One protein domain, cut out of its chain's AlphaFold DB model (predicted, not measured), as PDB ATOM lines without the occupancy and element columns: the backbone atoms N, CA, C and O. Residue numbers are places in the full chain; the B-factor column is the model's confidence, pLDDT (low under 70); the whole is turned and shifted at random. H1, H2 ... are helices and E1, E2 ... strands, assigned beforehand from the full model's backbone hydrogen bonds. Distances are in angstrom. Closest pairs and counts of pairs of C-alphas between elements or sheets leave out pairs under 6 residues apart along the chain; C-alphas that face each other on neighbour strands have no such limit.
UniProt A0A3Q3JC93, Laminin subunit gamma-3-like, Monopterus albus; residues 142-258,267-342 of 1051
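This is residues 142 to 258 and 267 to 342 of the 1051 residues of the protein "Laminin subunit gamma-3-like" of Monopterus albus (UniProt A0A3Q3JC93). Two strongly twisted sheets, one of five strands and one of four, are partly face to face in a loose sandwich, coming near each other along one margin where E9 meets E10. H1 packs across E8 and E9 near their turn, the small hairpin E4 and E5 packs beside E12, and E1 with E13 forms a two-strand ladder beyond one end of the sandwich. The printed part has 193 residues, with named elements in the order E1 to E10, H1, E11 to E13; the sheets run E3, E6, E11, E8, E9 and E2, E12, E7, E10, antiparallel throughout. The class is mostly strand, though under half of the residues are in named elements. The whole is compact, with a radius of gyration of the C-alphas of 17.6 A, and only just elongated, spanning 57 by 37 by 31 A.

E1, residues 150 to 152, is the antiparallel neighbour of E13, residues 338 to 340, with N 151 and O 339 at 3.0 A. E2, residues 156 to 163, is an edge strand beside E12, residues 314 to 325, with N 159 and O 322 at 3.0 A. E3, residues 173 to 175, is an edge strand beside E6, residues 203 to 205, with N 175 and O 203 at 2.9 A. E4, residues 185 to 187, and E5, residues 190 to 192, form a hairpin, with N 185 and O 192 at 2.9 A; the closest C-alphas of E5 and E12 are those of Glu 190 and Glu 316, 4.4 A apart. E6 is beside E11, residues 298 to 304, with N 204 and O 303 at 2.8 A. E7, residues 221 to 227, has E12 as one neighbour, with N 223 and O 319 at 2.8 A, and E10, residues 268 to 274, as the other, with N 224 and O 271 at 2.9 A. E8, residues 238 to 244, and E9, residues 247 to 253, form a hairpin, with N 242 and O 249 at 3.0 A; N 241 of E8 and O 302 of E11 are 2.8 A apart. These N and O pairs are within hydrogen-bond range. Between the sheets, the closest C-alphas of E9 and E10 are those of Leu 253 and Phe 271, 6.4 A apart, while E7 and E11 are apart. H1, residues 288 to 296, is on the five-strand sheet, over E8 and E9, at a height over the sheet of 9.1 A from a local plane fitted to just 6 C-alphas; it runs across the strands, at 73 degrees to E8 on the local plane. Its closest C-alpha pair with E8 is Leu 294 and Gly 244, 4.6 A. In H1 every O i to N i+4 pair is within hydrogen-bond range.

E1 begins at C-alpha 150, (53.564, 19.679, -68.707). E2 is 21.9 A long, E7 19.3 A, E8 19.9 A, E9 19.7 A, E10 19.6 A, H1 12.2 A and E11 17.4 A; E3, E4, E5 and E6 are three residues each. E12, the longest strand, runs 33.7 A from C-alpha 314 at (35.864, 4.401, -33.750) to C-alpha 325. E13 ends at C-alpha 340, (55.313, 22.907, -66.627).

The C-alphas farthest apart are those of Asn 310 and Cys 342, 57.1 A. Residues 259 to 266 are not printed, and C-alphas 258 and 267 are 10.9 A apart across this cut, in the link from E9 to E10. Of the links printed whole, E6 to E7, E10 to H1 and E12 to E13 are long. The mean pLDDT of the printed part is 86.4; 20 residues are under 70, among them residues 197 to 200, 306 to 312 and 327 to 330.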
ATOM      1  N   PHE A 142      47.793  21.225 -64.563       93.69
ATOM      2  CA  PHE A 142      47.218  22.333 -63.802       93.69
ATOM      3  C   PHE A 142      47.899  23.653 -64.175       93.69
ATOM      4  O   PHE A 142      47.225  24.563 -64.656       93.69
ATOM      5  N   CYS A 143      49.220  23.754 -63.997       94.25
ATOM      6  CA  CYS A 143      50.083  24.889 -64.355       94.25
ATOM      7  C   CYS A 143      49.498  26.280 -64.011       94.25
ATOM      8  O   CYS A 143      49.663  27.236 -64.774       94.25
ATOM      9  N   PHE A 144      48.715  26.361 -62.924       92.25
ATOM     10  CA  PHE A 144      47.885  27.509 -62.514       92.25
ATOM     11  C   PHE A 144      46.979  28.113 -63.616       92.25
ATOM     12  O   PHE A 144      46.457  29.215 -63.460       92.25
ATOM     13  N   GLY A 145      46.727  27.365 -64.695       91.31
ATOM     14  CA  GLY A 145      45.931  27.764 -65.860       91.31
ATOM     15  C   GLY A 145      46.747  28.379 -67.002       91.31
ATOM     16  O   GLY A 145      46.193  28.643 -68.068       91.31
ATOM     17  N   HIS A 146      48.055  28.575 -66.814       92.88
ATOM     18  CA  HIS A 146      48.906  29.355 -67.722       92.88
ATOM     19  C   HIS A 146      49.631  28.510 -68.780       92.88
ATOM     20  O   HIS A 146      50.162  29.061 -69.740       92.88
ATOM     21  N   SER A 147      49.663  27.178 -68.647       93.38
ATOM     22  CA  SER A 147      50.266  26.286 -69.650       93.38
ATOM     23  C   SER A 147      49.512  24.965 -69.811       93.38
ATOM     24  O   SER A 147      48.965  24.417 -68.861       93.38
ATOM     25  N   LEU A 148      49.536  24.435 -71.038       91.69
ATOM     26  CA  LEU A 148      49.044  23.099 -71.407       91.69
ATOM     27  C   LEU A 148      50.195  22.125 -71.731       91.69
ATOM     28  O   LEU A 148      49.964  21.024 -72.233       91.69
ATOM     29  N   VAL A 149      51.444  22.540 -71.498       93.81
ATOM     30  CA  VAL A 149      52.651  21.756 -71.778       93.81
ATOM     31  C   VAL A 149      53.306  21.399 -70.450       93.81
ATOM     32  O   VAL A 149      54.067  22.187 -69.893       93.81
ATOM     33  N   CYS A 150      53.002  20.205 -69.945       94.00
ATOM     34  CA  CYS A 150      53.564  19.679 -68.707       94.00
ATOM     35  C   CYS A 150      54.051  18.228 -68.864       94.00
ATOM     36  O   CYS A 150      53.664  17.514 -69.791       94.00
ATOM     37  N   SER A 151      54.921  17.791 -67.956       93.62
ATOM     38  CA  SER A 151      55.449  16.425 -67.885       93.62
ATOM     39  C   SER A 151      55.573  15.951 -66.434       93.62
ATOM     40  O   SER A 151      55.521  16.749 -65.503       93.62
ATOM     41  N   SER A 152      55.720  14.639 -66.224       92.62
ATOM     42  CA  SER A 152      55.934  14.062 -64.890       92.62
ATOM     43  C   SER A 152      57.271  14.513 -64.292       92.62
ATOM     44  O   SER A 152      58.318  14.325 -64.911       92.62
ATOM     45  N   SER A 153      57.237  15.060 -63.077       90.44
ATOM     46  CA  SER A 153      58.430  15.487 -62.343       90.44
ATOM     47  C   SER A 153      59.242  14.296 -61.823       90.44
ATOM     48  O   SER A 153      58.693  13.266 -61.429       90.44
ATOM     49  N   THR A 154      60.565  14.453 -61.774       86.00
ATOM     50  CA  THR A 154      61.513  13.476 -61.203       86.00
ATOM     51  C   THR A 154      62.024  13.869 -59.813       86.00
ATOM     52  O   THR A 154      62.752  13.100 -59.193       86.00
ATOM     53  N   HIS A 155      61.650  15.052 -59.312       86.06
ATOM     54  CA  HIS A 155      62.167  15.623 -58.060       86.06
ATOM     55  C   HIS A 155      61.275  15.363 -56.837       86.06
ATOM     56  O   HIS A 155      61.645  15.715 -55.719       86.06
ATOM     57  N   TYR A 156      60.105  14.756 -57.039       90.25
ATOM     58  CA  TYR A 156      59.113  14.513 -55.996       90.25
ATOM     59  C   TYR A 156      59.032  13.025 -55.659       90.25
ATOM     60  O   TYR A 156      58.996  12.176 -56.553       90.25
ATOM     61  N   ALA A 157      58.968  12.717 -54.365       91.25
ATOM     62  CA  ALA A 157      58.723  11.379 -53.847       91.25
ATOM     63  C   ALA A 157      57.332  11.273 -53.222       91.25
ATOM     64  O   ALA A 157      56.824  12.227 -52.629       91.25
ATOM     65  N   ALA A 158      56.738  10.090 -53.346       91.38
ATOM     66  CA  ALA A 158      55.458   9.743 -52.756       91.38
ATOM     67  C   ALA A 158      55.585   9.615 -51.233       91.38
ATOM     68  O   ALA A 158      56.489   8.944 -50.731       91.38
ATOM     69  N   VAL A 159      54.652  10.224 -50.503       92.75
ATOM     70  CA  VAL A 159      54.547  10.134 -49.041       92.75
ATOM     71  C   VAL A 159      53.094   9.964 -48.617       92.75
ATOM     72  O   VAL A 159      52.176  10.361 -49.330       92.75
ATOM     73  N   ASN A 160      52.884   9.390 -47.437       94.25
ATOM     74  CA  ASN A 160      51.566   9.239 -46.835       94.25
ATOM     75  C   ASN A 160      51.473  10.143 -45.603       94.25
ATOM     76  O   ASN A 160      52.226   9.966 -44.648       94.25
ATOM     77  N   ILE A 161      50.545  11.096 -45.631       94.69
ATOM     78  CA  ILE A 161      50.148  11.888 -44.467       94.69
ATOM     79  C   ILE A 161      49.164  11.013 -43.688       94.69
ATOM     80  O   ILE A 161      48.076  10.724 -44.186       94.69
ATOM     81  N   THR A 162      49.557  10.546 -42.505       95.50
ATOM     82  CA  THR A 162      48.797   9.550 -41.732       95.50
ATOM     83  C   THR A 162      48.440  10.068 -40.345       95.50
ATOM     84  O   THR A 162      49.239  10.759 -39.710       95.50
ATOM     85  N   SER A 163      47.257   9.670 -39.888       95.88
ATOM     86  CA  SER A 163      46.832   9.621 -38.492       95.88
ATOM     87  C   SER A 163      46.429   8.193 -38.161       95.88
ATOM     88  O   SER A 163      45.579   7.640 -38.857       95.88
ATOM     89  N   ASP A 164      47.045   7.599 -37.143       92.44
ATOM     90  CA  ASP A 164      46.740   6.248 -36.644       92.44
ATOM     91  C   ASP A 164      46.453   6.199 -35.134       92.44
ATOM     92  O   ASP A 164      46.278   5.116 -34.582       92.44
ATOM     93  N   PHE A 165      46.391   7.371 -34.488       93.69
ATOM     94  CA  PHE A 165      45.946   7.585 -33.104       93.69
ATOM     95  C   PHE A 165      46.662   6.722 -32.050       93.69
ATOM     96  O   PHE A 165      46.115   6.439 -30.983       93.69
ATOM     97  N   THR A 166      47.888   6.289 -32.343       90.81
ATOM     98  CA  THR A 166      48.671   5.398 -31.476       90.81
ATOM     99  C   THR A 166      49.117   6.068 -30.176       90.81
ATOM    100  O   THR A 166      48.998   5.456 -29.118       90.81
ATOM    101  N   GLU A 167      49.569   7.326 -30.230       89.69
ATOM    102  CA  GLU A 167      50.036   8.077 -29.049       89.69
ATOM    103  C   GLU A 167      48.983   9.050 -28.481       89.69
ATOM    104  O   GLU A 167      48.886   9.187 -27.261       89.69
ATOM    105  N   ASP A 168      48.194   9.719 -29.332       90.69
ATOM    106  CA  ASP A 168      47.170  10.691 -28.923       90.69
ATOM    107  C   ASP A 168      46.065  10.916 -29.991       90.69
ATOM    108  O   ASP A 168      45.857  10.106 -30.897       90.69
ATOM    109  N   GLN A 169      45.320  12.025 -29.872       91.38
ATOM    110  CA  GLN A 169      44.271  12.450 -30.818       91.38
ATOM    111  C   GLN A 169      44.818  13.009 -32.144       91.38
ATOM    112  O   GLN A 169      44.037  13.298 -33.051       91.38
ATOM    113  N   ASP A 170      46.135  13.193 -32.258       92.00
ATOM    114  CA  ASP A 170      46.849  13.639 -33.454       92.00
ATOM    115  C   ASP A 170      46.276  14.940 -34.056       92.00
ATOM    116  O   ASP A 170      46.194  15.125 -35.270       92.00
ATOM    117  N   GLY A 171      45.805  15.835 -33.181       92.25
ATOM    118  CA  GLY A 171      45.201  17.127 -33.521       92.25
ATOM    119  C   GLY A 171      43.782  17.088 -34.111       92.25
ATOM    120  O   GLY A 171      43.273  18.141 -34.495       92.25
ATOM    121  N   TRP A 172      43.131  15.924 -34.207       94.62
ATOM    122  CA  TRP A 172      41.745  15.829 -34.688       94.62
ATOM    123  C   TRP A 172      40.740  16.324 -33.641       94.62
ATOM    124  O   TRP A 172      40.873  16.042 -32.451       94.62
ATOM    125  N   VAL A 173      39.688  17.014 -34.094       93.44
ATOM    126  CA  VAL A 173      38.596  17.509 -33.233       93.44
ATOM    127  C   VAL A 173      37.225  17.124 -33.788       93.44
ATOM    128  O   VAL A 173      37.078  16.843 -34.979       93.44
ATOM    129  N   GLY A 174      36.207  17.107 -32.931       90.19
ATOM    130  CA  GLY A 174      34.811  16.970 -33.338       90.19
ATOM    131  C   GLY A 174      34.178  18.323 -33.666       90.19
ATOM    132  O   GLY A 174      34.465  19.318 -33.009       90.19
ATOM    133  N   GLU A 175      33.278  18.364 -34.643       88.75
ATOM    134  CA  GLU A 175      32.490  19.549 -35.005       88.75
ATOM    135  C   GLU A 175      31.021  19.146 -35.211       88.75
ATOM    136  O   GLU A 175      30.732  18.199 -35.944       88.75
ATOM    137  N   PHE A 176      30.087  19.852 -34.569       84.19
ATOM    138  CA  PHE A 176      28.638  19.643 -34.728       84.19
ATOM    139  C   PHE A 176      27.969  20.824 -35.447       84.19
ATOM    140  O   PHE A 176      28.582  21.870 -35.685       84.19
ATOM    141  N   PHE A 177      26.691  20.663 -35.805       70.50
ATOM    142  CA  PHE A 177      25.915  21.696 -36.489       70.50
ATOM    143  C   PHE A 177      25.899  23.005 -35.678       70.50
ATOM    144  O   PHE A 177      25.442  23.042 -34.538       70.50
ATOM    145  N   GLY A 178      26.427  24.079 -36.274       67.88
ATOM    146  CA  GLY A 178      26.735  25.341 -35.588       67.88
ATOM    147  C   GLY A 178      28.227  25.700 -35.572       67.88
ATOM    148  O   GLY A 178      28.558  26.841 -35.269       67.88
ATOM    149  N   GLY A 179      29.120  24.773 -35.945       74.31
ATOM    150  CA  GLY A 179      30.560  25.040 -36.099       74.31
ATOM    151  C   GLY A 179      31.331  25.144 -34.780       74.31
ATOM    152  O   GLY A 179      32.450  25.652 -34.757       74.31
ATOM    153  N   GLN A 180      30.732  24.691 -33.677       82.25
ATOM    154  CA  GLN A 180      31.389  24.609 -32.377       82.25
ATOM    155  C   GLN A 180      32.226  23.326 -32.294       82.25
ATOM    156  O   GLN A 180      31.767  22.251 -32.686       82.25
ATOM    157  N   GLU A 181      33.452  23.456 -31.785       87.50
ATOM    158  CA  GLU A 181      34.407  22.353 -31.647       87.50
ATOM    159  C   GLU A 181      34.227  21.605 -30.320       87.50
ATOM    160  O   GLU A 181      33.938  22.202 -29.279       87.50
ATOM    161  N   TYR A 182      34.420  20.287 -30.367       85.12
ATOM    162  CA  TYR A 182      34.274  19.359 -29.251       85.12
ATOM    163  C   TYR A 182      35.495  18.426 -29.181       85.12
ATOM    164  O   TYR A 182      35.978  17.979 -30.225       85.12
ATOM    165  N   PRO A 183      36.001  18.101 -27.978       86.62
ATOM    166  CA  PRO A 183      37.112  17.167 -27.831       86.62
ATOM    167  C   PRO A 183      36.688  15.755 -28.251       86.62
ATOM    168  O   PRO A 183      35.572  15.320 -27.955       86.62
ATOM    169  N   LEU A 184      37.593  15.026 -28.904       89.31
ATOM    170  CA  LEU A 184      37.401  13.601 -29.158       89.31
ATOM    171  C   LEU A 184      37.700  12.797 -27.888       89.31
ATOM    172  O   LEU A 184      38.477  13.221 -27.027       89.31
ATOM    173  N   LEU A 185      37.101  11.614 -27.778       88.62
ATOM    174  CA  LEU A 185      37.562  10.595 -26.844       88.62
ATOM    175  C   LEU A 185      38.592   9.715 -27.552       88.62
ATOM    176  O   LEU A 185      38.417   9.353 -28.714       88.62
ATOM    177  N   TRP A 186      39.676   9.403 -26.846       91.88
ATOM    178  CA  TRP A 186      40.825   8.665 -27.363       91.88
ATOM    179  C   TRP A 186      41.039   7.366 -26.590       91.88
ATOM    180  O   TRP A 186      40.828   7.307 -25.375       91.88
ATOM    181  N   LYS A 187      41.489   6.349 -27.318       86.56
ATOM    182  CA  LYS A 187      42.022   5.082 -26.831       86.56
ATOM    183  C   LYS A 187      43.175   4.699 -27.766       86.56
ATOM    184  O   LYS A 187      43.196   5.122 -28.914       86.56
ATOM    185  N   GLU A 188      44.141   3.929 -27.278       88.12
ATOM    186  CA  GLU A 188      45.335   3.538 -28.043       88.12
ATOM    187  C   GLU A 188      44.962   2.950 -29.424       88.12
ATOM    188  O   GLU A 188      44.383   1.866 -29.510       88.12
ATOM    189  N   GLY A 189      45.264   3.696 -30.493       86.88
ATOM    190  CA  GLY A 189      44.965   3.344 -31.886       86.88
ATOM    191  C   GLY A 189      43.595   3.779 -32.433       86.88
ATOM    192  O   GLY A 189      43.275   3.416 -33.565       86.88
ATOM    193  N   GLU A 190      42.760   4.514 -31.682       89.69
ATOM    194  CA  GLU A 190      41.419   4.910 -32.143       89.69
ATOM    195  C   GLU A 190      40.830   6.173 -31.462       89.69
ATOM    196  O   GLU A 190      41.015   6.421 -30.267       89.69
ATOM    197  N   VAL A 191      40.043   6.964 -32.205       91.44
ATOM    198  CA  VAL A 191      39.294   8.127 -31.671       91.44
ATOM    199  C   VAL A 191      37.801   8.069 -31.993       91.44
ATOM    200  O   VAL A 191      37.396   7.540 -33.025       91.44
ATOM    201  N   TYR A 192      36.959   8.631 -31.121       86.44
ATOM    202  CA  TYR A 192      35.508   8.671 -31.320       86.44
ATOM    203  C   TYR A 192      34.841   9.951 -30.800       86.44
ATOM    204  O   TYR A 192      35.285  10.577 -29.834       86.44
ATOM    205  N   LEU A 193      33.756  10.340 -31.474       84.50
ATOM    206  CA  LEU A 193      32.944  11.523 -31.185       84.50
ATOM    207  C   LEU A 193      31.565  11.096 -30.663       84.50
ATOM    208  O   LEU A 193      30.793  10.489 -31.402       84.50
ATOM    209  N   LEU A 194      31.228  11.421 -29.412       77.38
ATOM    210  CA  LEU A 194      29.910  11.103 -28.845       77.38
ATOM    211  C   LEU A 194      28.821  12.057 -29.382       77.38
ATOM    212  O   LEU A 194      29.037  13.271 -29.358       77.38
ATOM    213  N   PRO A 195      27.656  11.556 -29.841       71.88
ATOM    214  CA  PRO A 195      26.564  12.392 -30.345       71.88
ATOM    215  C   PRO A 195      25.883  13.198 -29.229       71.88
ATOM    216  O   PRO A 195      25.702  12.714 -28.112       71.88
ATOM    217  N   LEU A 196      25.458  14.425 -29.549       71.94
ATOM    218  CA  LEU A 196      24.776  15.328 -28.605       71.94
ATOM    219  C   LEU A 196      23.253  15.102 -28.527       71.94
ATOM    220  O   LEU A 196      22.635  15.417 -27.512       71.94
ATOM    221  N   SER A 197      22.641  14.588 -29.598       68.88
ATOM    222  CA  SER A 197      21.218  14.227 -29.695       68.88
ATOM    223  C   SER A 197      20.984  13.324 -30.913       68.88
ATOM    224  O   SER A 197      21.879  13.189 -31.746       68.88
ATOM    225  N   GLU A 198      19.785  12.746 -31.046       59.69
ATOM    226  CA  GLU A 198      19.449  11.777 -32.108       59.69
ATOM    227  C   GLU A 198      19.680  12.326 -33.531       59.69
ATOM    228  O   GLU A 198      20.253  11.637 -34.369       59.69
ATOM    229  N   ASP A 199      19.305  13.586 -33.782       61.97
ATOM    230  CA  ASP A 199      19.408  14.229 -35.104       61.97
ATOM    231  C   ASP A 199      20.783  14.866 -35.414       61.97
ATOM    232  O   ASP A 199      20.993  15.398 -36.507       61.97
ATOM    233  N   ASN A 200      21.723  14.891 -34.460       65.94
ATOM    234  CA  ASN A 200      22.950  15.691 -34.574       65.94
ATOM    235  C   ASN A 200      24.101  14.922 -35.245       65.94
ATOM    236  O   ASN A 200      24.906  14.264 -34.584       65.94
ATOM    237  N   ILE A 201      24.225  15.068 -36.569       71.81
ATOM    238  CA  ILE A 201      25.382  14.569 -37.330       71.81
ATOM    239  C   ILE A 201      26.628  15.388 -36.957       71.81
ATOM    240  O   ILE A 201      26.748  16.563 -37.306       71.81
ATOM    241  N   GLY A 202      27.562  14.751 -36.248       82.19
ATOM    242  CA  GLY A 202      28.895  15.291 -35.979       82.19
ATOM    243  C   GLY A 202      29.900  14.940 -37.077       82.19
ATOM    244  O   GLY A 202      29.696  14.004 -37.849       82.19
ATOM    245  N   PHE A 203      31.017  15.659 -37.116       89.31
ATOM    246  CA  PHE A 203      32.118  15.441 -38.052       89.31
ATOM    247  C   PHE A 203      33.458  15.378 -37.319       89.31
ATOM    248  O   PHE A 203      33.727  16.196 -36.444       89.31
ATOM    249  N   TYR A 204      34.325  14.451 -37.723       92.62
ATOM    250  CA  TYR A 204      35.752  14.490 -37.416       92.62
ATOM    251  C   TYR A 204      36.412  15.512 -38.350       92.62
ATOM    252  O   TYR A 204      36.403  15.335 -39.572       92.62
ATOM    253  N   LYS A 205      36.949  16.595 -37.787       93.62
ATOM    254  CA  LYS A 205      37.643  17.678 -38.493       93.62
ATOM    255  C   LYS A 205      39.152  17.423 -38.467       93.62
ATOM    256  O   LYS A 205      39.726  17.202 -37.401       93.62
ATOM    257  N   ALA A 206      39.776  17.455 -39.643       95.56
ATOM    258  CA  ALA A 206      41.187  17.119 -39.805       95.56
ATOM    259  C   ALA A 206      42.141  18.235 -39.320       95.56
ATOM    260  O   ALA A 206      41.845  19.417 -39.531       95.56
ATOM    261  N   PRO A 207      43.305  17.878 -38.743       95.69
ATOM    262  CA  PRO A 207      44.362  18.807 -38.339       95.69
ATOM    263  C   PRO A 207      45.115  19.401 -39.538       95.69
ATOM    264  O   PRO A 207      45.100  18.851 -40.643       95.69
ATOM    265  N   GLU A 208      45.872  20.476 -39.287       94.44
ATOM    266  CA  GLU A 208      46.593  21.269 -40.300       94.44
ATOM    267  C   GLU A 208      47.455  20.451 -41.275       94.44
ATOM    268  O   GLU A 208      47.572  20.828 -42.440       94.44
ATOM    269  N   LYS A 209      48.005  19.301 -40.859       93.88
ATOM    270  CA  LYS A 209      48.827  18.441 -41.731       93.88
ATOM    271  C   LYS A 209      48.081  17.856 -42.943       93.88
ATOM    272  O   LYS A 209      48.734  17.499 -43.920       93.88
ATOM    273  N   PHE A 210      46.745  17.791 -42.916       95.12
ATOM    274  CA  PHE A 210      45.907  17.423 -44.074       95.12
ATOM    275  C   PHE A 210      45.339  18.640 -44.829       95.12
ATOM    276  O   PHE A 210      44.609  18.471 -45.804       95.12
ATOM    277  N   LEU A 211      45.630  19.860 -44.373       95.56
ATOM    278  CA  LEU A 211      45.098  21.113 -44.909       95.56
ATOM    279  C   LEU A 211      46.160  21.839 -45.758       95.56
ATOM    280  O   LEU A 211      47.235  21.302 -46.040       95.56
ATOM    281  N   GLY A 212      45.851  23.052 -46.213       94.19
ATOM    282  CA  GLY A 212      46.757  23.884 -47.001       94.19
ATOM    283  C   GLY A 212      46.989  23.345 -48.415       94.19
ATOM    284  O   GLY A 212      46.039  23.061 -49.146       94.19
ATOM    285  N   HIS A 213      48.258  23.253 -48.822       91.88
ATOM    286  CA  HIS A 213      48.657  22.966 -50.201       91.88
ATOM    287  C   HIS A 213      48.728  21.457 -50.500       91.88
ATOM    288  O   HIS A 213      49.793  20.837 -50.464       91.88
ATOM    289  N   GLN A 214      47.584  20.877 -50.855       94.06
ATOM    290  CA  GLN A 214      47.383  19.446 -51.102       94.06
ATOM    291  C   GLN A 214      47.243  19.087 -52.601       94.06
ATOM    292  O   GLN A 214      46.805  17.986 -52.930       94.06
ATOM    293  N   VAL A 215      47.642  19.968 -53.535       92.62
ATOM    294  CA  VAL A 215      47.657  19.688 -54.999       92.62
ATOM    295  C   VAL A 215      48.396  18.391 -55.336       92.62
ATOM    296  O   VAL A 215      47.962  17.637 -56.203       92.62
ATOM    297  N   TYR A 216      49.473  18.076 -54.614       92.75
ATOM    298  CA  TYR A 216      50.258  16.854 -54.819       92.75
ATOM    299  C   TYR A 216      49.524  15.559 -54.418       92.75
ATOM    300  O   TYR A 216      50.031  14.464 -54.668       92.75
ATOM    301  N   SER A 217      48.327  15.679 -53.841       94.06
ATOM    302  CA  SER A 217      47.394  14.590 -53.543       94.06
ATOM    303  C   SER A 217      46.319  14.412 -54.636       94.06
ATOM    304  O   SER A 217      45.468  13.531 -54.529       94.06
ATOM    305  N   TYR A 218      46.333  15.211 -55.714       92.75
ATOM    306  CA  TYR A 218      45.426  15.028 -56.855       92.75
ATOM    307  C   TYR A 218      45.653  13.672 -57.544       92.75
ATOM    308  O   TYR A 218      46.785  13.205 -57.717       92.75
ATOM    309  N   GLY A 219      44.557  12.998 -57.898       88.81
ATOM    310  CA  GLY A 219      44.585  11.625 -58.405       88.81
ATOM    311  C   GLY A 219      44.941  10.563 -57.355       88.81
ATOM    312  O   GLY A 219      44.945   9.374 -57.686       88.81
ATOM    313  N   GLN A 220      45.213  10.942 -56.101       91.44
ATOM    314  CA  GLN A 220      45.649  10.022 -55.049       91.44
ATOM    315  C   GLN A 220      44.498   9.621 -54.110       91.44
ATOM    316  O   GLN A 220      43.500  10.343 -54.007       91.44
ATOM    317  N   PRO A 221      44.583   8.447 -53.461       91.38
ATOM    318  CA  PRO A 221      43.596   8.008 -52.481       91.38
ATOM    319  C   PRO A 221      43.745   8.717 -51.126       91.38
ATOM    320  O   PRO A 221      44.839   8.825 -50.566       91.38
ATOM    321  N   LEU A 222      42.600   9.104 -50.569       94.12
ATOM    322  CA  LEU A 222      42.367   9.273 -49.141       94.12
ATOM    323  C   LEU A 222      41.723   7.983 -48.608       94.12
ATOM    324  O   LEU A 222      40.620   7.619 -49.022       94.12
ATOM    325  N   PHE A 223      42.415   7.299 -47.703       94.06
ATOM    326  CA  PHE A 223      41.912   6.146 -46.958       94.06
ATOM    327  C   PHE A 223      41.339   6.607 -45.617       94.06
ATOM    328  O   PHE A 223      41.960   7.411 -44.921       94.06
ATOM    329  N   ILE A 224      40.180   6.067 -45.244       93.50
ATOM    330  CA  ILE A 224      39.510   6.313 -43.963       93.50
ATOM    331  C   ILE A 224      39.073   4.952 -43.415       93.50
ATOM    332  O   ILE A 224      38.279   4.270 -44.059       93.50
ATOM    333  N   THR A 225      39.575   4.551 -42.251       91.44
ATOM    334  CA  THR A 225      39.285   3.248 -41.635       91.44
ATOM    335  C   THR A 225      38.569   3.433 -40.307       91.44
ATOM    336  O   THR A 225      39.088   4.091 -39.404       91.44
ATOM    337  N   PHE A 226      37.406   2.799 -40.179       89.88
ATOM    338  CA  PHE A 226      36.667   2.666 -38.927       89.88
ATOM    339  C   PHE A 226      36.784   1.239 -38.381       89.88
ATOM    340  O   PHE A 226      36.741   0.276 -39.149       89.88
ATOM    341  N   THR A 227      36.888   1.111 -37.062       87.31
ATOM    342  CA  THR A 227      36.884  -0.144 -36.296       87.31
ATOM    343  C   THR A 227      35.676  -0.168 -35.351       87.31
ATOM    344  O   THR A 227      35.073   0.875 -35.088       87.31
ATOM    345  N   SER A 228      35.269  -1.348 -34.877       83.56
ATOM    346  CA  SER A 228      34.303  -1.479 -33.777       83.56
ATOM    347  C   SER A 228      34.327  -2.874 -33.144       83.56
ATOM    348  O   SER A 228      34.953  -3.795 -33.664       83.56
ATOM    349  N   GLU A 229      33.618  -3.046 -32.025       80.19
ATOM    350  CA  GLU A 229      33.519  -4.321 -31.297       80.19
ATOM    351  C   GLU A 229      32.708  -5.386 -32.056       80.19
ATOM    352  O   GLU A 229      32.971  -6.580 -31.913       80.19
ATOM    353  N   ALA A 230      31.749  -4.973 -32.894       78.25
ATOM    354  CA  ALA A 230      30.937  -5.865 -33.722       78.25
ATOM    355  C   ALA A 230      30.706  -5.280 -35.133       78.25
ATOM    356  O   ALA A 230      30.576  -4.060 -35.267       78.25
ATOM    357  N   PRO A 231      30.599  -6.113 -36.194       77.31
ATOM    358  CA  PRO A 231      30.456  -5.627 -37.574       77.31
ATOM    359  C   PRO A 231      29.190  -4.796 -37.816       77.31
ATOM    360  O   PRO A 231      29.186  -3.906 -38.657       77.31
ATOM    361  N   GLU A 232      28.125  -5.071 -37.063       77.38
ATOM    362  CA  GLU A 232      26.824  -4.390 -37.147       77.38
ATOM    363  C   GLU A 232      26.882  -2.918 -36.703       77.38
ATOM    364  O   GLU A 232      25.995  -2.138 -37.039       77.38
ATOM    365  N   LEU A 233      27.929  -2.540 -35.960       76.88
ATOM    366  CA  LEU A 233      28.151  -1.187 -35.438       76.88
ATOM    367  C   LEU A 233      29.065  -0.353 -36.353       76.88
ATOM    368  O   LEU A 233      29.251   0.841 -36.119       76.88
ATOM    369  N   LEU A 234      29.655  -0.976 -37.382       80.31
ATOM    370  CA  LEU A 234      30.482  -0.294 -38.372       80.31
ATOM    371  C   LEU A 234      29.617   0.523 -39.341       80.31
ATOM    372  O   LEU A 234      28.502   0.126 -39.687       80.31
ATOM    373  N   PRO A 235      30.135   1.646 -39.859       82.12
ATOM    374  CA  PRO A 235      29.343   2.532 -40.687       82.12
ATOM    375  C   PRO A 235      29.106   1.921 -42.071       82.12
ATOM    376  O   PRO A 235      30.040   1.479 -42.741       82.12
ATOM    377  N   ALA A 236      27.851   1.911 -42.528       81.81
ATOM    378  CA  ALA A 236      27.502   1.484 -43.885       81.81
ATOM    379  C   ALA A 236      27.856   2.547 -44.942       81.81
ATOM    380  O   ALA A 236      28.170   2.210 -46.082       81.81
ATOM    381  N   HIS A 237      27.834   3.824 -44.550       85.81
ATOM    382  CA  HIS A 237      28.179   4.975 -45.381       85.81
ATOM    383  C   HIS A 237      28.874   6.048 -44.538       85.81
ATOM    384  O   HIS A 237      28.593   6.183 -43.348       85.81
ATOM    385  N   VAL A 238      29.750   6.827 -45.171       88.56
ATOM    386  CA  VAL A 238      30.451   7.973 -44.569       88.56
ATOM    387  C   VAL A 238      30.414   9.123 -45.569       88.56
ATOM    388  O   VAL A 238      30.623   8.904 -46.757       88.56
ATOM    389  N   THR A 239      30.156  10.347 -45.119       89.75
ATOM    390  CA  THR A 239      30.194  11.546 -45.966       89.75
ATOM    391  C   THR A 239      31.485  12.312 -45.713       89.75
ATOM    392  O   THR A 239      31.746  12.762 -44.597       89.75
ATOM    393  N   LEU A 240      32.290  12.463 -46.760       92.31
ATOM    394  CA  LEU A 240      33.477  13.310 -46.786       92.31
ATOM    395  C   LEU A 240      33.069  14.708 -47.259       92.31
ATOM    396  O   LEU A 240      32.428  14.824 -48.301       92.31
ATOM    397  N   LEU A 241      33.460  15.759 -46.539       92.25
ATOM    398  CA  LEU A 241      33.405  17.134 -47.035       92.25
ATOM    399  C   LEU A 241      34.821  17.696 -47.166       92.25
ATOM    400  O   LEU A 241      35.634  17.587 -46.248       92.25
ATOM    401  N   LEU A 242      35.082  18.336 -48.303       94.06
ATOM    402  CA  LEU A 242      36.323  19.045 -48.601       94.06
ATOM    403  C   LEU A 242      35.987  20.518 -48.822       94.06
ATOM    404  O   LEU A 242      35.115  20.838 -49.627       94.06
ATOM    405  N   GLN A 243      36.670  21.421 -48.128       94.44
ATOM    406  CA  GLN A 243      36.476  22.862 -48.251       94.44
ATOM    407  C   GLN A 243      37.822  23.517 -48.565       94.44
ATOM    408  O   GLN A 243      38.806  23.245 -47.881       94.44
ATOM    409  N   GLY A 244      37.884  24.362 -49.594       93.00
ATOM    410  CA  GLY A 244      39.125  25.019 -50.012       93.00
ATOM    411  C   GLY A 244      38.935  26.004 -51.162       93.00
ATOM    412  O   GLY A 244      38.018  25.864 -51.965       93.00
ATOM    413  N   SER A 245      39.771  27.045 -51.230       89.31
ATOM    414  CA  SER A 245      39.721  28.112 -52.258       89.31
ATOM    415  C   SER A 245      38.343  28.773 -52.500       89.31
ATOM    416  O   SER A 245      38.092  29.315 -53.579       89.31
ATOM    417  N   GLY A 246      37.456  28.760 -51.497       89.44
ATOM    418  CA  GLY A 246      36.079  29.277 -51.586       89.44
ATOM    419  C   GLY A 246      35.045  28.282 -52.131       89.44
ATOM    420  O   GLY A 246      33.896  28.658 -52.341       89.44
ATOM    421  N   ILE A 247      35.441  27.026 -52.347       92.06
ATOM    422  CA  ILE A 247      34.614  25.925 -52.847       92.06
ATOM    423  C   ILE A 247      34.391  24.921 -51.702       92.06
ATOM    424  O   ILE A 247      35.295  24.679 -50.898       92.06
ATOM    425  N   THR A 248      33.204  24.316 -51.648       92.62
ATOM    426  CA  THR A 248      32.890  23.181 -50.767       92.62
ATOM    427  C   THR A 248      32.388  22.023 -51.621       92.62
ATOM    428  O   THR A 248      31.511  22.221 -52.457       92.62
ATOM    429  N   LEU A 249      32.930  20.830 -51.390       92.56
ATOM    430  CA  LEU A 249      32.512  19.564 -51.984       92.56
ATOM    431  C   LEU A 249      32.017  18.607 -50.910       92.56
ATOM    432  O   LEU A 249      32.543  18.598 -49.795       92.56
ATOM    433  N   SER A 250      31.084  17.741 -51.285       91.88
ATOM    434  CA  SER A 250      30.669  16.574 -50.509       91.88
ATOM    435  C   SER A 250      30.779  15.299 -51.346       91.88
ATOM    436  O   SER A 250      30.616  15.347 -52.562       91.88
ATOM    437  N   ALA A 251      31.072  14.160 -50.719       91.00
ATOM    438  CA  ALA A 251      31.056  12.846 -51.359       91.00
ATOM    439  C   ALA A 251      30.571  11.768 -50.383       91.00
ATOM    440  O   ALA A 251      31.053  11.681 -49.251       91.00
ATOM    441  N   HIS A 252      29.649  10.917 -50.834       89.56
ATOM    442  CA  HIS A 252      29.143   9.789 -50.053       89.56
ATOM    443  C   HIS A 252      29.930   8.513 -50.376       89.56
ATOM    444  O   HIS A 252      29.917   8.011 -51.500       89.56
ATOM    445  N   LEU A 253      30.618   7.990 -49.367       89.06
ATOM    446  CA  LEU A 253      31.490   6.825 -49.439       89.06
ATOM    447  C   LEU A 253      30.733   5.553 -49.028       89.06
ATOM    448  O   LEU A 253      29.798   5.590 -48.228       89.06
ATOM    449  N   SER A 254      31.170   4.407 -49.549       87.62
ATOM    450  CA  SER A 254      30.722   3.067 -49.134       87.62
ATOM    451  C   SER A 254      31.947   2.194 -48.829       87.62
ATOM    452  O   SER A 254      32.992   2.416 -49.451       87.62
ATOM    453  N   PRO A 255      31.865   1.226 -47.898       84.44
ATOM    454  CA  PRO A 255      33.017   0.434 -47.488       84.44
ATOM    455  C   PRO A 255      33.490  -0.497 -48.610       84.44
ATOM    456  O   PRO A 255      32.696  -1.060 -49.372       84.44
ATOM    457  N   GLN A 256      34.804  -0.687 -48.698       79.38
ATOM    458  CA  GLN A 256      35.408  -1.629 -49.630       79.38
ATOM    459  C   GLN A 256      35.077  -3.073 -49.221       79.38
ATOM    460  O   GLN A 256      35.227  -3.457 -48.063       79.38
ATOM    461  N   ARG A 257      34.662  -3.902 -50.186       64.88
ATOM    462  CA  ARG A 257      34.401  -5.331 -49.952       64.88
ATOM    463  C   ARG A 257      35.715  -6.087 -49.743       64.88
ATOM    464  O   ARG A 257      36.386  -6.431 -50.715       64.88
ATOM    465  N   VAL A 258      36.060  -6.354 -48.487       58.50
ATOM    466  CA  VAL A 258      37.116  -7.305 -48.115       58.50
ATOM    467  C   VAL A 258      36.594  -8.728 -48.352       58.50
ATOM    468  O   VAL A 258      35.448  -9.026 -48.024       58.50
ATOM    469  N   PRO A 267      36.525  -6.260 -36.316       81.31
ATOM    470  CA  PRO A 267      35.709  -5.737 -37.409       81.31
ATOM    471  C   PRO A 267      36.163  -4.342 -37.858       81.31
ATOM    472  O   PRO A 267      36.252  -3.423 -37.044       81.31
ATOM    473  N   ARG A 268      36.422  -4.176 -39.162       85.38
ATOM    474  CA  ARG A 268      36.905  -2.925 -39.773       85.38
ATOM    475  C   ARG A 268      36.183  -2.625 -41.086       85.38
ATOM    476  O   ARG A 268      36.029  -3.517 -41.918       85.38
ATOM    477  N   HIS A 269      35.821  -1.364 -41.307       87.81
ATOM    478  CA  HIS A 269      35.357  -0.843 -42.596       87.81
ATOM    479  C   HIS A 269      36.328   0.226 -43.103       87.81
ATOM    480  O   HIS A 269      36.483   1.279 -42.485       87.81
ATOM    481  N   SER A 270      36.942  -0.035 -44.259       89.25
ATOM    482  CA  SER A 270      37.810   0.919 -44.955       89.25
ATOM    483  C   SER A 270      37.076   1.560 -46.129       89.25
ATOM    484  O   SER A 270      36.505   0.870 -46.976       89.25
ATOM    485  N   PHE A 271      37.138   2.883 -46.200       90.25
ATOM    486  CA  PHE A 271      36.611   3.714 -47.275       90.25
ATOM    487  C   PHE A 271      37.781   4.321 -48.051       90.25
ATOM    488  O   PHE A 271      38.791   4.708 -47.460       90.25
ATOM    489  N   ILE A 272      37.640   4.420 -49.373       89.69
ATOM    490  CA  ILE A 272      38.639   5.036 -50.252       89.69
ATOM    491  C   ILE A 272      37.951   6.121 -51.072       89.69
ATOM    492  O   ILE A 272      37.040   5.825 -51.842       89.69
ATOM    493  N   ALA A 273      38.419   7.359 -50.939       90.12
ATOM    494  CA  ALA A 273      38.046   8.472 -51.803       90.12
ATOM    495  C   ALA A 273      39.272   8.885 -52.627       90.12
ATOM    496  O   ALA A 273      40.228   9.427 -52.072       90.12
ATOM    497  N   ARG A 274      39.285   8.641 -53.945       88.94
ATOM    498  CA  ARG A 274      40.321   9.242 -54.801       88.94
ATOM    499  C   ARG A 274      39.994  10.716 -55.004       88.94
ATOM    500  O   ARG A 274      38.881  11.054 -55.397       88.94
ATOM    501  N   LEU A 275      40.978  11.582 -54.790       90.88
ATOM    502  CA  LEU A 275      40.863  13.023 -55.004       90.88
ATOM    503  C   LEU A 275      40.972  13.355 -56.504       90.88
ATOM    504  O   LEU A 275      41.977  13.889 -56.969       90.88
ATOM    505  N   HIS A 276      39.952  12.957 -57.269       88.19
ATOM    506  CA  HIS A 276      39.856  13.104 -58.721       88.19
ATOM    507  C   HIS A 276      38.388  13.263 -59.141       88.19
ATOM    508  O   HIS A 276      37.528  12.490 -58.717       88.19
ATOM    509  N   GLU A 277      38.099  14.228 -60.012       85.62
ATOM    510  CA  GLU A 277      36.740  14.707 -60.303       85.62
ATOM    511  C   GLU A 277      35.821  13.699 -61.023       85.62
ATOM    512  O   GLU A 277      34.607  13.866 -61.013       85.62
ATOM    513  N   HIS A 278      36.383  12.640 -61.620       73.19
ATOM    514  CA  HIS A 278      35.633  11.617 -62.367       73.19
ATOM    515  C   HIS A 278      35.457  10.258 -61.654       73.19
ATOM    516  O   HIS A 278      34.752   9.403 -62.185       73.19
ATOM    517  N   GLU A 279      36.114   9.994 -60.515       66.69
ATOM    518  CA  GLU A 279      36.120   8.636 -59.911       66.69
ATOM    519  C   GLU A 279      35.022   8.424 -58.852       66.69
ATOM    520  O   GLU A 279      34.768   7.298 -58.425       66.69
ATOM    521  N   MET A 280      34.351   9.496 -58.429       66.00
ATOM    522  CA  MET A 280      33.407   9.488 -57.316       66.00
ATOM    523  C   MET A 280      32.346  10.577 -57.498       66.00
ATOM    524  O   MET A 280      32.622  11.614 -58.097       66.00
ATOM    525  N   SER A 281      31.145  10.354 -56.958       71.38
ATOM    526  CA  SER A 281      30.048  11.331 -56.952       71.38
ATOM    527  C   SER A 281      30.324  12.479 -55.972       71.38
ATOM    528  O   SER A 281      29.694  12.566 -54.919       71.38
ATOM    529  N   PHE A 282      31.292  13.333 -56.309       85.69
ATOM    530  CA  PHE A 282      31.480  14.626 -55.664       85.69
ATOM    531  C   PHE A 282      30.363  15.582 -56.100       85.69
ATOM    532  O   PHE A 282      30.171  15.800 -57.298       85.69
ATOM    533  N   ASP A 283      29.653  16.159 -55.133       86.38
ATOM    534  CA  ASP A 283      28.646  17.197 -55.357       86.38
ATOM    535  C   ASP A 283      29.092  18.529 -54.715       86.38
ATOM    536  O   ASP A 283      29.464  18.530 -53.532       86.38
ATOM    537  N   PRO A 284      29.074  19.656 -55.458       89.69
ATOM    538  CA  PRO A 284      28.818  19.760 -56.900       89.69
ATOM    539  C   PRO A 284      29.964  19.180 -57.762       89.69
ATOM    540  O   PRO A 284      31.127  19.233 -57.357       89.69
ATOM    541  N   PRO A 285      29.684  18.691 -58.984       87.19
ATOM    542  CA  PRO A 285      30.723  18.231 -59.904       87.19
ATOM    543  C   PRO A 285      31.586  19.403 -60.401       87.19
ATOM    544  O   PRO A 285      31.066  20.428 -60.849       87.19
ATOM    545  N   LEU A 286      32.913  19.243 -60.365       90.06
ATOM    546  CA  LEU A 286      33.884  20.259 -60.798       90.06
ATOM    547  C   LEU A 286      34.618  19.867 -62.080       90.06
ATOM    548  O   LEU A 286      34.716  18.697 -62.443       90.06
ATOM    549  N   SER A 287      35.232  20.862 -62.721       91.00
ATOM    550  CA  SER A 287      36.338  20.606 -63.642       91.00
ATOM    551  C   SER A 287      37.595  20.196 -62.864       91.00
ATOM    552  O   SER A 287      37.800  20.618 -61.725       91.00
ATOM    553  N   ALA A 288      38.492  19.447 -63.506       89.81
ATOM    554  CA  ALA A 288      39.789  19.081 -62.929       89.81
ATOM    555  C   ALA A 288      40.634  20.294 -62.490       89.81
ATOM    556  O   ALA A 288      41.456  20.185 -61.580       89.81
ATOM    557  N   PHE A 289      40.431  21.454 -63.124       91.88
ATOM    558  CA  PHE A 289      41.084  22.705 -62.747       91.88
ATOM    559  C   PHE A 289      40.529  23.266 -61.434       91.88
ATOM    560  O   PHE A 289      41.301  23.563 -60.527       91.88
ATOM    561  N   GLU A 290      39.202  23.356 -61.293       91.94
ATOM    562  CA  GLU A 290      38.570  23.826 -60.052       91.94
ATOM    563  C   GLU A 290      38.799  22.840 -58.892       91.94
ATOM    564  O   GLU A 290      38.995  23.268 -57.756       91.94
ATOM    565  N   PHE A 291      38.870  21.532 -59.169       93.12
ATOM    566  CA  PHE A 291      39.209  20.513 -58.168       93.12
ATOM    567  C   PHE A 291      40.657  20.666 -57.667       93.12
ATOM    568  O   PHE A 291      40.895  20.720 -56.462       93.12
ATOM    569  N   GLN A 292      41.634  20.817 -58.569       93.06
ATOM    570  CA  GLN A 292      43.029  21.078 -58.179       93.06
ATOM    571  C   GLN A 292      43.199  22.456 -57.518       93.06
ATOM    572  O   GLN A 292      43.976  22.597 -56.577       93.06
ATOM    573  N   ARG A 293      42.404  23.456 -57.913       92.38
ATOM    574  CA  ARG A 293      42.340  24.763 -57.248       92.38
ATOM    575  C   ARG A 293      41.756  24.681 -55.832       92.38
ATOM    576  O   ARG A 293      42.231  25.416 -54.968       92.38
ATOM    577  N   LEU A 294      40.794  23.799 -55.549       93.56
ATOM    578  CA  LEU A 294      40.376  23.491 -54.173       93.56
ATOM    579  C   LEU A 294      41.540  22.867 -53.388       93.56
ATOM    580  O   LEU A 294      41.833  23.319 -52.283       93.56
ATOM    581  N   LEU A 295      42.247  21.896 -53.980       94.06
ATOM    582  CA  LEU A 295      43.410  21.250 -53.354       94.06
ATOM    583  C   LEU A 295      44.604  22.198 -53.134       94.06
ATOM    584  O   LEU A 295      45.437  21.926 -52.276       94.06
ATOM    585  N   TYR A 296      44.705  23.311 -53.867       92.06
ATOM    586  CA  TYR A 296      45.771  24.308 -53.685       92.06
ATOM    587  C   TYR A 296      45.702  25.018 -52.323       92.06
ATOM    588  O   TYR A 296      46.736  25.419 -51.787       92.06
ATOM    589  N   ASN A 297      44.504  25.159 -51.753       92.88
ATOM    590  CA  ASN A 297      44.298  25.775 -50.445       92.88
ATOM    591  C   ASN A 297      43.083  25.148 -49.746       92.88
ATOM    592  O   ASN A 297      41.998  25.740 -49.707       92.88
ATOM    593  N   VAL A 298      43.273  23.936 -49.223       96.00
ATOM    594  CA  VAL A 298      42.277  23.210 -48.426       96.00
ATOM    595  C   VAL A 298      42.179  23.854 -47.044       96.00
ATOM    596  O   VAL A 298      43.140  23.847 -46.281       96.00
ATOM    597  N   THR A 299      41.014  24.402 -46.703       95.12
ATOM    598  CA  THR A 299      40.749  25.058 -45.414       95.12
ATOM    599  C   THR A 299      40.068  24.143 -44.398       95.12
ATOM    600  O   THR A 299      40.172  24.399 -43.201       95.12
ATOM    601  N   ALA A 300      39.389  23.078 -44.839       94.06
ATOM    602  CA  ALA A 300      38.903  22.016 -43.960       94.06
ATOM    603  C   ALA A 300      38.716  20.688 -44.710       94.06
ATOM    604  O   ALA A 300      38.222  20.660 -45.838       94.06
ATOM    605  N   ILE A 301      39.020  19.584 -44.028       95.31
ATOM    606  CA  ILE A 301      38.549  18.238 -44.371       95.31
ATOM    607  C   ILE A 301      37.703  17.752 -43.197       95.31
ATOM    608  O   ILE A 301      38.126  17.856 -42.043       95.31
ATOM    609  N   ARG A 302      36.500  17.253 -43.487       93.25
ATOM    610  CA  ARG A 302      35.546  16.747 -42.494       93.25
ATOM    611  C   ARG A 302      35.051  15.366 -42.898       93.25
ATOM    612  O   ARG A 302      34.660  15.160 -44.044       93.25
ATOM    613  N   ILE A 303      35.025  14.438 -41.952       92.50
ATOM    614  CA  ILE A 303      34.541  13.066 -42.132       92.50
ATOM    615  C   ILE A 303      33.325  12.900 -41.222       92.50
ATOM    616  O   ILE A 303      33.449  13.100 -40.016       92.50
ATOM    617  N   SER A 304      32.148  12.574 -41.759       88.50
ATOM    618  CA  SER A 304      30.951  12.405 -40.924       88.50
ATOM    619  C   SER A 304      31.151  11.287 -39.906       88.50
ATOM    620  O   SER A 304      31.521  10.170 -40.277       88.50
ATOM    621  N   ASN A 305      30.817  11.556 -38.649       78.62
ATOM    622  CA  ASN A 305      30.593  10.502 -37.681       78.62
ATOM    623  C   ASN A 305      29.395   9.652 -38.123       78.62
ATOM    624  O   ASN A 305      28.407  10.175 -38.644       78.62
ATOM    625  N   ALA A 306      29.503   8.343 -37.942       64.50
ATOM    626  CA  ALA A 306      28.525   7.381 -38.417       64.50
ATOM    627  C   ALA A 306      28.331   6.304 -37.340       64.50
ATOM    628  O   ALA A 306      29.017   5.281 -37.290       64.50
ATOM    629  N   GLY A 307      27.398   6.604 -36.439       55.59
ATOM    630  CA  GLY A 307      26.992   5.791 -35.300       55.59
ATOM    631  C   GLY A 307      25.620   6.245 -34.801       55.59
ATOM    632  O   GLY A 307      25.262   7.414 -34.949       55.59
ATOM    633  N   GLY A 308      24.834   5.311 -34.267       51.06
ATOM    634  CA  GLY A 308      23.527   5.596 -33.668       51.06
ATOM    635  C   GLY A 308      23.636   5.915 -32.174       51.06
ATOM    636  O   GLY A 308      24.712   5.824 -31.591       51.06
ATOM    637  N   LEU A 309      22.498   6.220 -31.535       47.06
ATOM    638  CA  LEU A 309      22.389   6.650 -30.126       47.06
ATOM    639  C   LEU A 309      23.314   5.956 -29.109       47.06
ATOM    640  O   LEU A 309      23.770   6.601 -28.171       47.06
ATOM    641  N   ASN A 310      23.537   4.648 -29.261       48.06
ATOM    642  CA  ASN A 310      24.196   3.808 -28.257       48.06
ATOM    643  C   ASN A 310      25.567   3.262 -28.698       48.06
ATOM    644  O   ASN A 310      26.155   2.473 -27.963       48.06
ATOM    645  N   TYR A 311      26.061   3.616 -29.889       56.31
ATOM    646  CA  TYR A 311      27.348   3.131 -30.397       56.31
ATOM    647  C   TYR A 311      27.932   4.059 -31.465       56.31
ATOM    648  O   TYR A 311      27.293   4.387 -32.465       56.31
ATOM    649  N   THR A 312      29.193   4.431 -31.274       61.38
ATOM    650  CA  THR A 312      29.999   5.184 -32.239       61.38
ATOM    651  C   THR A 312      31.095   4.275 -32.765       61.38
ATOM    652  O   THR A 312      31.910   3.797 -31.974       61.38
ATOM    653  N   SER A 313      31.137   4.052 -34.078       76.62
ATOM    654  CA  SER A 313      32.301   3.422 -34.699       76.62
ATOM    655  C   SER A 313      33.535   4.301 -34.487       76.62
ATOM    656  O   SER A 313      33.481   5.523 -34.653       76.62
ATOM    657  N   GLN A 314      34.637   3.688 -34.067       87.56
ATOM    658  CA  GLN A 314      35.864   4.401 -33.750       87.56
ATOM    659  C   GLN A 314      36.688   4.600 -35.028       87.56
ATOM    660  O   GLN A 314      36.834   3.683 -35.838       87.56
ATOM    661  N   LEU A 315      37.225   5.799 -35.228       91.19
ATOM    662  CA  LEU A 315      38.119   6.124 -36.335       91.19
ATOM    663  C   LEU A 315      39.522   5.593 -35.995       91.19
ATOM    664  O   LEU A 315      40.173   6.110 -35.091       91.19
ATOM    665  N   GLU A 316      39.968   4.549 -36.698       90.88
ATOM    666  CA  GLU A 316      41.262   3.878 -36.467       90.88
ATOM    667  C   GLU A 316      42.393   4.537 -37.266       90.88
ATOM    668  O   GLU A 316      43.529   4.643 -36.807       90.88
ATOM    669  N   ARG A 317      42.120   4.942 -38.514       93.44
ATOM    670  CA  ARG A 317      43.162   5.484 -39.392       93.44
ATOM    671  C   ARG A 317      42.612   6.422 -40.451       93.44
ATOM    672  O   ARG A 317      41.609   6.121 -41.095       93.44
ATOM    673  N   VAL A 318      43.336   7.507 -40.702       95.69
ATOM    674  CA  VAL A 318      43.175   8.347 -41.892       95.69
ATOM    675  C   VAL A 318      44.528   8.461 -42.583       95.69
ATOM    676  O   VAL A 318      45.522   8.800 -41.945       95.69
ATOM    677  N   THR A 319      44.585   8.180 -43.885       96.50
ATOM    678  CA  THR A 319      45.829   8.251 -44.665       96.50
ATOM    679  C   THR A 319      45.585   8.924 -46.007       96.50
ATOM    680  O   THR A 319      44.845   8.404 -46.838       96.50
ATOM    681  N   LEU A 320      46.242  10.057 -46.239       96.00
ATOM    682  CA  LEU A 320      46.241  10.783 -47.504       96.00
ATOM    683  C   LEU A 320      47.575  10.560 -48.226       96.00
ATOM    684  O   LEU A 320      48.624  10.978 -47.735       96.00
ATOM    685  N   THR A 321      47.548   9.922 -49.395       95.00
ATOM    686  CA  THR A 321      48.741   9.835 -50.251       95.00
ATOM    687  C   THR A 321      48.977  11.177 -50.951       95.00
ATOM    688  O   THR A 321      48.075  11.737 -51.568       95.00
ATOM    689  N   SER A 322      50.205  11.685 -50.856       94.62
ATOM    690  CA  SER A 322      50.654  12.972 -51.390       94.62
ATOM    691  C   SER A 322      52.103  12.870 -51.891       94.62
ATOM    692  O   SER A 322      52.649  11.770 -52.020       94.62
ATOM    693  N   ALA A 323      52.757  14.000 -52.170       92.88
ATOM    694  CA  ALA A 323      54.170  14.025 -52.545       92.88
ATOM    695  C   ALA A 323      54.929  15.235 -51.983       92.88
ATOM    696  O   ALA A 323      54.370  16.315 -51.799       92.88
ATOM    697  N   VAL A 324      56.233  15.055 -51.764       91.12
ATOM    698  CA  VAL A 324      57.172  16.095 -51.302       91.12
ATOM    699  C   VAL A 324      58.445  16.087 -52.142       91.12
ATOM    700  O   VAL A 324      58.781  15.078 -52.764       91.12
ATOM    701  N   ILE A 325      59.174  17.204 -52.152       87.94
ATOM    702  CA  ILE A 325      60.479  17.311 -52.819       87.94
ATOM    703  C   ILE A 325      61.464  16.357 -52.132       87.94
ATOM    704  O   ILE A 325      61.690  16.466 -50.925       87.94
ATOM    705  N   SER A 326      62.064  15.436 -52.889       79.62
ATOM    706  CA  SER A 326      63.041  14.488 -52.352       79.62
ATOM    707  C   SER A 326      64.471  14.961 -52.579       79.62
ATOM    708  O   SER A 326      64.905  15.167 -53.712       79.62
ATOM    709  N   SER A 327      65.240  15.042 -51.496       69.62
ATOM    710  CA  SER A 327      66.700  15.171 -51.531       69.62
ATOM    711  C   SER A 327      67.421  13.820 -51.657       69.62
ATOM    712  O   SER A 327      68.637  13.795 -51.850       69.62
ATOM    713  N   ALA A 328      66.698  12.695 -51.554       63.41
ATOM    714  CA  ALA A 328      67.259  11.346 -51.508       63.41
ATOM    715  C   ALA A 328      66.775  10.463 -52.682       63.41
ATOM    716  O   ALA A 328      65.579  10.435 -52.981       63.41
ATOM    717  N   PRO A 329      67.663   9.670 -53.317       60.12
ATOM    718  CA  PRO A 329      67.314   8.820 -54.462       60.12
ATOM    719  C   PRO A 329      66.638   7.487 -54.084       60.12
ATOM    720  O   PRO A 329      66.347   6.686 -54.966       60.12
ATOM    721  N   ALA A 330      66.432   7.212 -52.790       58.62
ATOM    722  CA  ALA A 330      65.920   5.931 -52.288       58.62
ATOM    723  C   ALA A 330      64.394   5.898 -52.063       58.62
ATOM    724  O   ALA A 330      63.850   4.850 -51.721       58.62
ATOM    725  N   SER A 331      63.705   7.029 -52.231       72.81
ATOM    726  CA  SER A 331      62.260   7.146 -52.006       72.81
ATOM    727  C   SER A 331      61.457   6.839 -53.280       72.81
ATOM    728  O   SER A 331      61.927   7.145 -54.379       72.81
ATOM    729  N   PRO A 332      60.242   6.264 -53.177       85.19
ATOM    730  CA  PRO A 332      59.401   5.991 -54.342       85.19
ATOM    731  C   PRO A 332      59.035   7.302 -55.064       85.19
ATOM    732  O   PRO A 332      58.578   8.234 -54.404       85.19
ATOM    733  N   PRO A 333      59.210   7.413 -56.394       88.88
ATOM    734  CA  PRO A 333      58.916   8.646 -57.123       88.88
ATOM    735  C   PRO A 333      57.409   8.921 -57.198       88.88
ATOM    736  O   PRO A 333      56.603   7.992 -57.253       88.88
ATOM    737  N   ALA A 334      57.039  10.200 -57.278       91.38
ATOM    738  CA  ALA A 334      55.668  10.669 -57.480       91.38
ATOM    739  C   ALA A 334      55.463  11.221 -58.911       91.38
ATOM    740  O   ALA A 334      55.385  12.437 -59.101       91.38
ATOM    741  N   PRO A 335      55.346  10.361 -59.948       90.31
ATOM    742  CA  PRO A 335      55.225  10.791 -61.349       90.31
ATOM    743  C   PRO A 335      53.918  11.540 -61.670       90.31
ATOM    744  O   PRO A 335      53.737  11.998 -62.799       90.31
ATOM    745  N   TRP A 336      53.004  11.659 -60.706       91.19
ATOM    746  CA  TRP A 336      51.786  12.458 -60.814       91.19
ATOM    747  C   TRP A 336      51.978  13.938 -60.453       91.19
ATOM    748  O   TRP A 336      51.051  14.714 -60.657       91.19
ATOM    749  N   VAL A 337      53.142  14.357 -59.946       93.19
ATOM    750  CA  VAL A 337      53.461  15.787 -59.818       93.19
ATOM    751  C   VAL A 337      53.944  16.307 -61.170       93.19
ATOM    752  O   VAL A 337      54.797  15.684 -61.804       93.19
ATOM    753  N   GLU A 338      53.403  17.433 -61.630       93.12
ATOM    754  CA  GLU A 338      53.783  18.030 -62.913       93.12
ATOM    755  C   GLU A 338      55.085  18.841 -62.854       93.12
ATOM    756  O   GLU A 338      55.590  19.237 -61.803       93.12
ATOM    757  N   THR A 339      55.635  19.116 -64.028       92.81
ATOM    758  CA  THR A 339      56.616  20.163 -64.300       92.81
ATOM    759  C   THR A 339      56.192  20.836 -65.600       92.81
ATOM    760  O   THR A 339      56.063  20.170 -66.629       92.81
ATOM    761  N   CYS A 340      55.908  22.134 -65.542       94.69
ATOM    762  CA  CYS A 340      55.313  22.907 -66.627       94.69
ATOM    763  C   CYS A 340      56.369  23.646 -67.457       94.69
ATOM    764  O   CYS A 340      57.368  24.139 -66.939       94.69
ATOM    765  N   SER A 341      56.117  23.780 -68.760       95.38
ATOM    766  CA  SER A 341      56.831  24.715 -69.630       95.38
ATOM    767  C   SER A 341      56.039  26.021 -69.693       95.38
ATOM    768  O   SER A 341      54.924  26.046 -70.216       95.38
ATOM    769  N   CYS A 342      56.579  27.088 -69.106       95.12
ATOM    770  CA  CYS A 342      55.850  28.343 -68.929       95.12
ATOM    771  C   CYS A 342      55.929  29.261 -70.158       95.12
ATOM    772  O   CYS A 342      56.995  29.366 -70.772       95.12
TER     773      CYS A 342